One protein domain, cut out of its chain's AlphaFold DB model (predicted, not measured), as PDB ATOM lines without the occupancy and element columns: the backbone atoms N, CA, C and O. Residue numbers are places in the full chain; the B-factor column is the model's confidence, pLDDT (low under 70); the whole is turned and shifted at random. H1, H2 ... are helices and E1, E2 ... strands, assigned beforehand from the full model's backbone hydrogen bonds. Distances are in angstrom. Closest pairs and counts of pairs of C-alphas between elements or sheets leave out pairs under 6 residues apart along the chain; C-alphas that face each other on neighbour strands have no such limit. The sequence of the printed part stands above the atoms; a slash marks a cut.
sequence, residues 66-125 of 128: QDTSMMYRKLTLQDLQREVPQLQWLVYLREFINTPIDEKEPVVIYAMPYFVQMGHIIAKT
ATOM      1  N   GLN A  66       9.988 -29.456 -35.561       59.53
ATOM      2  CA  GLN A  66      11.397 -29.770 -35.823       59.53
ATOM      3  C   GLN A  66      11.669 -30.071 -37.306       59.53
ATOM      4  O   GLN A  66      12.761 -29.769 -37.791       59.53
ATOM      5  N   ASP A  67      10.672 -30.551 -38.059       63.31
ATOM      6  CA  ASP A  67      10.786 -30.802 -39.502       63.31
ATOM      7  C   ASP A  67      10.522 -29.532 -40.329       63.31
ATOM      8  O   ASP A  67       9.551 -29.380 -41.076       63.31
ATOM      9  N   THR A  68      11.435 -28.573 -40.190       58.25
ATOM     10  CA  THR A  68      11.392 -27.273 -40.885       58.25
ATOM     11  C   THR A  68      11.361 -27.391 -42.414       58.25
ATOM     12  O   THR A  68      10.868 -26.481 -43.082       58.25
ATOM     13  N   SER A  69      11.830 -28.515 -42.971       61.25
ATOM     14  CA  SER A  69      11.801 -28.785 -44.414       61.25
ATOM     15  C   SER A  69      10.398 -29.129 -44.928       61.25
ATOM     16  O   SER A  69      10.004 -28.634 -45.981       61.25
ATOM     17  N   MET A  70       9.610 -29.902 -44.168       62.88
ATOM     18  CA  MET A  70       8.235 -30.267 -44.541       62.88
ATOM     19  C   MET A  70       7.249 -29.112 -44.347       62.88
ATOM     20  O   MET A  70       6.208 -29.052 -44.998       62.88
ATOM     21  N   MET A  71       7.582 -28.183 -43.453       69.06
ATOM     22  CA  MET A  71       6.762 -27.014 -43.150       69.06
ATOM     23  C   MET A  71       6.976 -25.848 -44.121       69.06
ATOM     24  O   MET A  71       6.167 -24.928 -44.142       69.06
ATOM     25  N   TYR A  72       8.025 -25.868 -44.947       79.69
ATOM     26  CA  TYR A  72       8.320 -24.793 -45.891       79.69
ATOM     27  C   TYR A  72       7.355 -24.814 -47.087       79.69
ATOM     28  O   TYR A  72       7.533 -25.579 -48.036       79.69
ATOM     29  N   ARG A  73       6.344 -23.934 -47.084       85.88
ATOM     30  CA  ARG A  73       5.456 -23.730 -48.238       85.88
ATOM     31  C   ARG A  73       5.667 -22.339 -48.827       85.88
ATOM     32  O   ARG A  73       5.290 -21.343 -48.215       85.88
ATOM     33  N   LYS A  74       6.258 -22.266 -50.022       88.69
ATOM     34  CA  LYS A  74       6.404 -21.015 -50.782       88.69
ATOM     35  C   LYS A  74       5.262 -20.881 -51.789       88.69
ATOM     36  O   LYS A  74       5.051 -21.792 -52.584       88.69
ATOM     37  N   LEU A  75       4.541 -19.765 -51.752       92.75
ATOM     38  CA  LEU A  75       3.413 -19.468 -52.642       92.75
ATOM     39  C   LEU A  75       3.243 -17.954 -52.817       92.75
ATOM     40  O   LEU A  75       3.889 -17.185 -52.110       92.75
ATOM     41  N   THR A  76       2.436 -17.515 -53.781       94.44
ATOM     42  CA  THR A  76       2.191 -16.075 -53.989       94.44
ATOM     43  C   THR A  76       1.158 -15.541 -52.999       94.44
ATOM     44  O   THR A  76       0.336 -16.304 -52.487       94.44
ATOM     45  N   LEU A  77       1.141 -14.228 -52.750       92.06
ATOM     46  CA  LEU A  77       0.085 -13.616 -51.934       92.06
ATOM     47  C   LEU A  77      -1.321 -13.898 -52.474       92.06
ATOM     48  O   LEU A  77      -2.245 -14.123 -51.691       92.06
ATOM     49  N   GLN A  78      -1.482 -13.951 -53.795       94.00
ATOM     50  CA  GLN A  78      -2.739 -14.339 -54.425       94.00
ATOM     51  C   GLN A  78      -3.155 -15.770 -54.059       94.00
ATOM     52  O   GLN A  78      -4.320 -16.013 -53.740       94.00
ATOM     53  N   ASP A  79      -2.220 -16.719 -54.084       93.50
ATOM     54  CA  ASP A  79      -2.506 -18.103 -53.700       93.50
ATOM     55  C   ASP A  79      -2.824 -18.210 -52.202       93.50
ATOM     56  O   ASP A  79      -3.729 -18.951 -51.818       93.50
ATOM     57  N   LEU A  80      -2.150 -17.418 -51.359       92.50
ATOM     58  CA  LEU A  80      -2.444 -17.351 -49.925       92.50
ATOM     59  C   LEU A  80      -3.875 -16.867 -49.688       92.50
ATOM     60  O   LEU A  80      -4.614 -17.453 -48.899       92.50
ATOM     61  N   GLN A  81      -4.271 -15.818 -50.407       93.69
ATOM     62  CA  GLN A  81      -5.606 -15.243 -50.324       93.69
ATOM     63  C   GLN A  81      -6.697 -16.238 -50.741       93.69
ATOM     64  O   GLN A  81      -7.800 -16.186 -50.200       93.69
ATOM     65  N   ARG A  82      -6.409 -17.154 -51.677       92.69
ATOM     66  CA  ARG A  82      -7.349 -18.211 -52.091       92.69
ATOM     67  C   ARG A  82      -7.516 -19.294 -51.032       92.69
ATOM     68  O   ARG A  82      -8.627 -19.764 -50.815       92.69
ATOM     69  N   GLU A  83      -6.424 -19.689 -50.394       91.06
ATOM     70  CA  GLU A  83      -6.424 -20.750 -49.383       91.06
ATOM     71  C   GLU A  83      -6.986 -20.274 -48.036       91.06
ATOM     72  O   GLU A  83      -7.649 -21.030 -47.328       91.06
ATOM     73  N   VAL A  84      -6.736 -19.011 -47.677       92.50
ATOM     74  CA  VAL A  84      -7.205 -18.402 -46.425       92.50
ATOM     75  C   VAL A  84      -7.876 -17.062 -46.739       92.50
ATOM     76  O   VAL A  84      -7.280 -16.001 -46.525       92.50
ATOM     77  N   PRO A  85      -9.115 -17.088 -47.265       93.38
ATOM     78  CA  PRO A  85      -9.821 -15.886 -47.706       93.38
ATOM     79  C   PRO A  85     -10.329 -15.008 -46.559       93.38
ATOM     80  O   PRO A  85     -10.739 -13.877 -46.793       93.38
ATOM     81  N   GLN A  86     -10.317 -15.512 -45.323       91.25
ATOM     82  CA  GLN A  86     -10.861 -14.816 -44.153       91.25
ATOM     83  C   GLN A  86     -10.001 -13.630 -43.700       91.25
ATOM     84  O   GLN A  86     -10.468 -12.795 -42.930       91.25
ATOM     85  N   LEU A  87      -8.757 -13.550 -44.173       88.38
ATOM     86  CA  LEU A  87      -7.837 -12.453 -43.898       88.38
ATOM     87  C   LEU A  87      -7.496 -11.723 -45.192       88.38
ATOM     88  O   LEU A  87      -7.237 -12.348 -46.217       88.38
ATOM     89  N   GLN A  88      -7.470 -10.393 -45.139       91.62
ATOM     90  CA  GLN A  88      -7.030  -9.552 -46.253       91.62
ATOM     91  C   GLN A  88      -5.508  -9.384 -46.199       91.62
ATOM     92  O   GLN A  88      -4.997  -8.370 -45.722       91.62
ATOM     93  N   TRP A  89      -4.773 -10.392 -46.671       91.69
ATOM     94  CA  TRP A  89      -3.313 -10.475 -46.515       91.69
ATOM     95  C   TRP A  89      -2.567  -9.286 -47.117       91.69
ATOM     96  O   TRP A  89      -1.636  -8.771 -46.504       91.69
ATOM     97  N   LEU A  90      -2.993  -8.824 -48.294       90.56
ATOM     98  CA  LEU A  90      -2.364  -7.691 -48.973       90.56
ATOM     99  C   LEU A  90      -2.530  -6.384 -48.185       90.56
ATOM    100  O   LEU A  90      -1.581  -5.613 -48.081       90.56
ATOM    101  N   VAL A  91      -3.722  -6.149 -47.627       91.12
ATOM    102  CA  VAL A  91      -3.999  -4.973 -46.786       91.12
ATOM    103  C   VAL A  91      -3.157  -5.057 -45.522       91.12
ATOM    104  O   VAL A  91      -2.393  -4.143 -45.238       91.12
ATOM    105  N   TYR A  92      -3.215  -6.198 -44.830       90.94
ATOM    106  CA  TYR A  92      -2.445  -6.438 -43.616       90.94
ATOM    107  C   TYR A  92      -0.948  -6.175 -43.827       90.94
ATOM    108  O   TYR A  92      -0.347  -5.416 -43.079       90.94
ATOM    109  N   LEU A  93      -0.335  -6.743 -44.867       91.00
ATOM    110  CA  LEU A  93       1.104  -6.585 -45.092       91.00
ATOM    111  C   LEU A  93       1.507  -5.163 -45.495       91.00
ATOM    112  O   LEU A  93       2.584  -4.722 -45.101       91.00
ATOM    113  N   ARG A  94       0.663  -4.435 -46.234       90.69
ATOM    114  CA  ARG A  94       0.935  -3.039 -46.615       90.69
ATOM    115  C   ARG A  94       0.919  -2.080 -45.429       90.69
ATOM    116  O   ARG A  94       1.652  -1.101 -45.459       90.69
ATOM    117  N   GLU A  95       0.133  -2.367 -44.395       90.62
ATOM    118  CA  GLU A  95       0.118  -1.562 -43.165       90.62
ATOM    119  C   GLU A  95       1.428  -1.694 -42.368       90.62
ATOM    120  O   GLU A  95       1.865  -0.745 -41.722       90.62
ATOM    121  N   PHE A  96       2.084  -2.859 -42.420       87.69
ATOM    122  CA  PHE A  96       3.310  -3.117 -41.651       87.69
ATOM    123  C   PHE A  96       4.605  -2.928 -42.445       87.69
ATOM    124  O   PHE A  96       5.664  -2.728 -41.846       87.69
ATOM    125  N   ILE A  97       4.560  -3.036 -43.775       88.75
ATOM    126  CA  ILE A  97       5.748  -3.013 -44.629       88.75
ATOM    127  C   ILE A  97       5.734  -1.745 -45.484       88.75
ATOM    128  O   ILE A  97       4.889  -1.569 -46.352       88.75
ATOM    129  N   ASN A  98       6.748  -0.895 -45.298       84.75
ATOM    130  CA  ASN A  98       6.925   0.370 -46.027       84.75
ATOM    131  C   ASN A  98       7.270   0.223 -47.525       84.75
ATOM    132  O   ASN A  98       7.493   1.221 -48.211       84.75
ATOM    133  N   THR A  99       7.354  -1.001 -48.034       86.75
ATOM    134  CA  THR A  99       7.702  -1.306 -49.425       86.75
ATOM    135  C   THR A  99       6.427  -1.616 -50.205       86.75
ATOM    136  O   THR A  99       5.543  -2.288 -49.669       86.75
ATOM    137  N   PRO A 100       6.298  -1.180 -51.470       85.69
ATOM    138  CA  PRO A 100       5.170  -1.578 -52.303       85.69
ATOM    139  C   PRO A 100       5.140  -3.102 -52.474       85.69
ATOM    140  O   PRO A 100       6.052  -3.686 -53.052       85.69
ATOM    141  N   ILE A 101       4.071  -3.723 -51.974       89.62
ATOM    142  CA  ILE A 101       3.785  -5.156 -52.111       89.62
ATOM    143  C   ILE A 101       2.631  -5.339 -53.096       89.62
ATOM    144  O   ILE A 101       1.612  -4.632 -53.018       89.62
ATOM    145  N   ASP A 102       2.779  -6.302 -54.001       90.44
ATOM    146  CA  ASP A 102       1.751  -6.724 -54.948       90.44
ATOM    147  C   ASP A 102       1.231  -8.143 -54.648       90.44
ATOM    148  O   ASP A 102       1.706  -8.834 -53.751       90.44
ATOM    149  N   GLU A 103       0.212  -8.589 -55.383       89.56
ATOM    150  CA  GLU A 103      -0.375  -9.925 -55.198       89.56
ATOM    151  C   GLU A 103       0.536 -11.076 -55.655       89.56
ATOM    152  O   GLU A 103       0.281 -12.237 -55.328       89.56
ATOM    153  N   LYS A 104       1.576 -10.780 -56.440       91.81
ATOM    154  CA  LYS A 104       2.509 -11.769 -56.992       91.81
ATOM    155  C   LYS A 104       3.701 -12.004 -56.069       91.81
ATOM    156  O   LYS A 104       4.468 -12.935 -56.320       91.81
ATOM    157  N   GLU A 105       3.831 -11.206 -55.012       91.31
ATOM    158  CA  GLU A 105       4.906 -11.314 -54.040       91.31
ATOM    159  C   GLU A 105       4.977 -12.742 -53.465       91.31
ATOM    160  O   GLU A 105       3.969 -13.276 -52.975       91.31
ATOM    161  N   PRO A 106       6.146 -13.399 -53.538       92.19
ATOM    162  CA  PRO A 106       6.322 -14.732 -52.995       92.19
ATOM    163  C   PRO A 106       6.461 -14.683 -51.471       92.19
ATOM    164  O   PRO A 106       7.392 -14.090 -50.931       92.19
ATOM    165  N   VAL A 107       5.596 -15.411 -50.773       90.69
ATOM    166  CA  VAL A 107       5.616 -15.557 -49.317       90.69
ATOM    167  C   VAL A 107       5.942 -16.990 -48.916       90.69
ATOM    168  O   VAL A 107       5.560 -17.956 -49.582       90.69
ATOM    169  N   VAL A 108       6.680 -17.131 -47.816       90.19
ATOM    170  CA  VAL A 108       7.000 -18.426 -47.208       90.19
ATOM    171  C   VAL A 108       6.143 -18.608 -45.970       90.19
ATOM    172  O   VAL A 108       6.131 -17.765 -45.075       90.19
ATOM    173  N   ILE A 109       5.444 -19.733 -45.911       88.06
ATOM    174  CA  ILE A 109       4.490 -20.050 -44.860       88.06
ATOM    175  C   ILE A 109       4.904 -21.360 -44.214       88.06
ATOM    176  O   ILE A 109       4.910 -22.398 -44.867       88.06
ATOM    177  N   TYR A 110       5.206 -21.298 -42.918       84.56
ATOM    178  CA  TYR A 110       5.639 -22.453 -42.127       84.56
ATOM    179  C   TYR A 110       4.484 -23.255 -41.516       84.56
ATOM    180  O   TYR A 110       4.644 -24.401 -41.123       84.56
ATOM    181  N   ALA A 111       3.305 -22.650 -41.388       83.88
ATOM    182  CA  ALA A 111       2.193 -23.236 -40.642       83.88
ATOM    183  C   ALA A 111       0.892 -23.164 -41.443       83.88
ATOM    184  O   ALA A 111      -0.133 -22.693 -40.956       83.88
ATOM    185  N   MET A 112       0.930 -23.613 -42.698       86.94
ATOM    186  CA  MET A 112      -0.234 -23.530 -43.581       86.94
ATOM    187  C   MET A 112      -1.498 -24.209 -43.012       86.94
ATOM    188  O   MET A 112      -2.554 -23.578 -43.033       86.94
ATOM    189  N   PRO A 113      -1.427 -25.425 -42.427       86.50
ATOM    190  CA  PRO A 113      -2.601 -26.054 -41.818       86.50
ATOM    191  C   PRO A 113      -3.201 -25.214 -40.688       86.50
ATOM    192  O   PRO A 113      -4.421 -25.135 -40.551       86.50
ATOM    193  N   TYR A 114      -2.347 -24.541 -39.910       87.38
ATOM    194  CA  TYR A 114      -2.789 -23.637 -38.858       87.38
ATOM    195  C   TYR A 114      -3.549 -22.439 -39.439       87.38
ATOM    196  O   TYR A 114      -4.634 -22.139 -38.956       87.38
ATOM    197  N   PHE A 115      -3.035 -21.785 -40.486       89.00
ATOM    198  CA  PHE A 115      -3.707 -20.624 -41.083       89.00
ATOM    199  C   PHE A 115      -5.095 -20.961 -41.636       89.00
ATOM    200  O   PHE A 115      -6.026 -20.182 -41.446       89.00
ATOM    201  N   VAL A 116      -5.260 -22.140 -42.242       89.56
ATOM    202  CA  VAL A 116      -6.569 -22.619 -42.716       89.56
ATOM    203  C   VAL A 116      -7.536 -22.824 -41.545       89.56
ATOM    204  O   VAL A 116      -8.661 -22.325 -41.570       89.56
ATOM    205  N   GLN A 117      -7.103 -23.514 -40.485       90.00
ATOM    206  CA  GLN A 117      -7.948 -23.731 -39.303       90.00
ATOM    207  C   GLN A 117      -8.273 -22.424 -38.577       90.00
ATOM    208  O   GLN A 117      -9.414 -22.205 -38.180       90.00
ATOM    209  N   MET A 118      -7.296 -21.528 -38.453       90.50
ATOM    210  CA  MET A 118      -7.481 -20.195 -37.892       90.50
ATOM    211  C   MET A 118      -8.500 -19.397 -38.711       90.50
ATOM    212  O   MET A 118      -9.398 -18.800 -38.125       90.50
ATOM    213  N   GLY A 119      -8.425 -19.442 -40.044       89.62
ATOM    214  CA  GLY A 119      -9.426 -18.834 -40.919       89.62
ATOM    215  C   GLY A 119     -10.837 -19.346 -40.619       89.62
ATOM    216  O   GLY A 119     -11.759 -18.552 -40.438       89.62
ATOM    217  N   HIS A 120     -11.013 -20.661 -40.459       90.38
ATOM    218  CA  HIS A 120     -12.308 -21.241 -40.082       90.38
ATOM    219  C   HIS A 120     -12.795 -20.817 -38.690       90.38
ATOM    220  O   HIS A 120     -13.998 -20.637 -38.505       90.38
ATOM    221  N   ILE A 121     -11.891 -20.683 -37.717       90.69
ATOM    222  CA  ILE A 121     -12.218 -20.223 -36.362       90.69
ATOM    223  C   ILE A 121     -12.674 -18.761 -36.408       90.69
ATOM    224  O   ILE A 121     -13.746 -18.442 -35.898       90.69
ATOM    225  N   ILE A 122     -11.919 -17.893 -37.087       89.00
ATOM    226  CA  ILE A 122     -12.238 -16.466 -37.228       89.00
ATOM    227  C   ILE A 122     -13.587 -16.281 -37.926       89.00
ATOM    228  O   ILE A 122     -14.422 -15.536 -37.430       89.00
ATOM    229  N   ALA A 123     -13.856 -17.006 -39.016       89.00
ATOM    230  CA  ALA A 123     -15.134 -16.902 -39.729       89.00
ATOM    231  C   ALA A 123     -16.361 -17.297 -38.890       89.00
ATOM    232  O   ALA A 123     -17.474 -16.893 -39.212       89.00
ATOM    233  N   LYS A 124     -16.178 -18.118 -37.850       87.81
ATOM    234  CA  LYS A 124     -17.249 -18.548 -36.938       87.81
ATOM    235  C   LYS A 124     -17.347 -17.690 -35.680       87.81
ATOM    236  O   LYS A 124     -18.319 -17.829 -34.940       87.81
ATOM    237  N   THR A 125     -16.331 -16.878 -35.409       86.38
ATOM    238  CA  THR A 125     -16.250 -16.056 -34.204       86.38
ATOM    239  C   THR A 125     -16.915 -14.710 -34.470       86.38
ATOM    240  O   THR A 125     -16.812 -14.162 -35.565       86.38
TER     241      THR A 125
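Overview. This is residues 66 to 125 of the 128 residues of a protein of Solenopsis invicta (UniProt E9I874). A short two-stranded antiparallel ribbon, E1 and E2, has the small helix H1 packed beside it in the middle of the domain, with H2 packed on H1 and H3 near the last residue of H1, Glu 83, while H2 and H3 stay apart from each other. H3, the longest helix, runs away from the ribbon as an arm, and residues 95 to 100, of which 95 and 96 belong to H2, stick out. The printed part has 60 residues, with three named helices and two named strands in the order E1, H1, H2, E2, H3, and its class is mixed, helices and strands. It is only just compact, close to loose, with a radius of gyration of the C-alphas of 12.3 A and spans of 32 by 32 by 18 A.

Arrangement. From the first printed residue, residues 66 to 72 lead to E1, residues 73 to 76. Its neighbour is E2, residues 106 to 109, antiparallel at 146 degrees between their directions. N 75 and O 107 are 3.0 A apart and N 109 and O 73 are 2.8 A apart, both pairs within hydrogen-bond range. H1, residues 77 to 83, follows E1 by a tight link with no residue between them. The closest C-alphas of H1 and E2 are those of Leu 77 and Val 107, 6.4 A apart. H2, residues 89 to 96, touches H1, and their closest C-alphas are those of Gln 81 and Trp 89, 6.5 A apart. H1 and H2 run opposite ways at a steep tilt of 48 degrees. H3, residues 112 to 124, is close to H1 but not clearly touching it, and the closest C-alphas are those of Glu 83 and Val 116, 6.9 A apart. H1 and H3 run the same way at a steep tilt of 65 degrees. H2 is apart from E1 and from H3. In H1 and H3 every O i to N i+4 pair is within hydrogen-bond range; in H2 it is 3 of 4.

Along the chain. E1 begins at C-alpha 73, at (5.456, -23.730, -48.238), and measures 10.1 A from first to last C-alpha. H1 measures 10.0 A and H2 11.0 A. E2 begins at C-alpha 106, at (6.322, -14.732, -52.995), and measures 9.9 A. H3 measures 18.9 A and ends at C-alpha 124, at (-17.249, -18.548, -36.938).

Size, cuts and confidence. The two C-alphas farthest apart are those of Gln 66 and Pro 100, at 33.2 A. The printed part has no cut. No link is long; H2 to E2, with 9 residues between them, is short, and the other three are tight. The mean pLDDT of the printed part is 87.0, and the model's confidence is under 70 at residues 66 to 71.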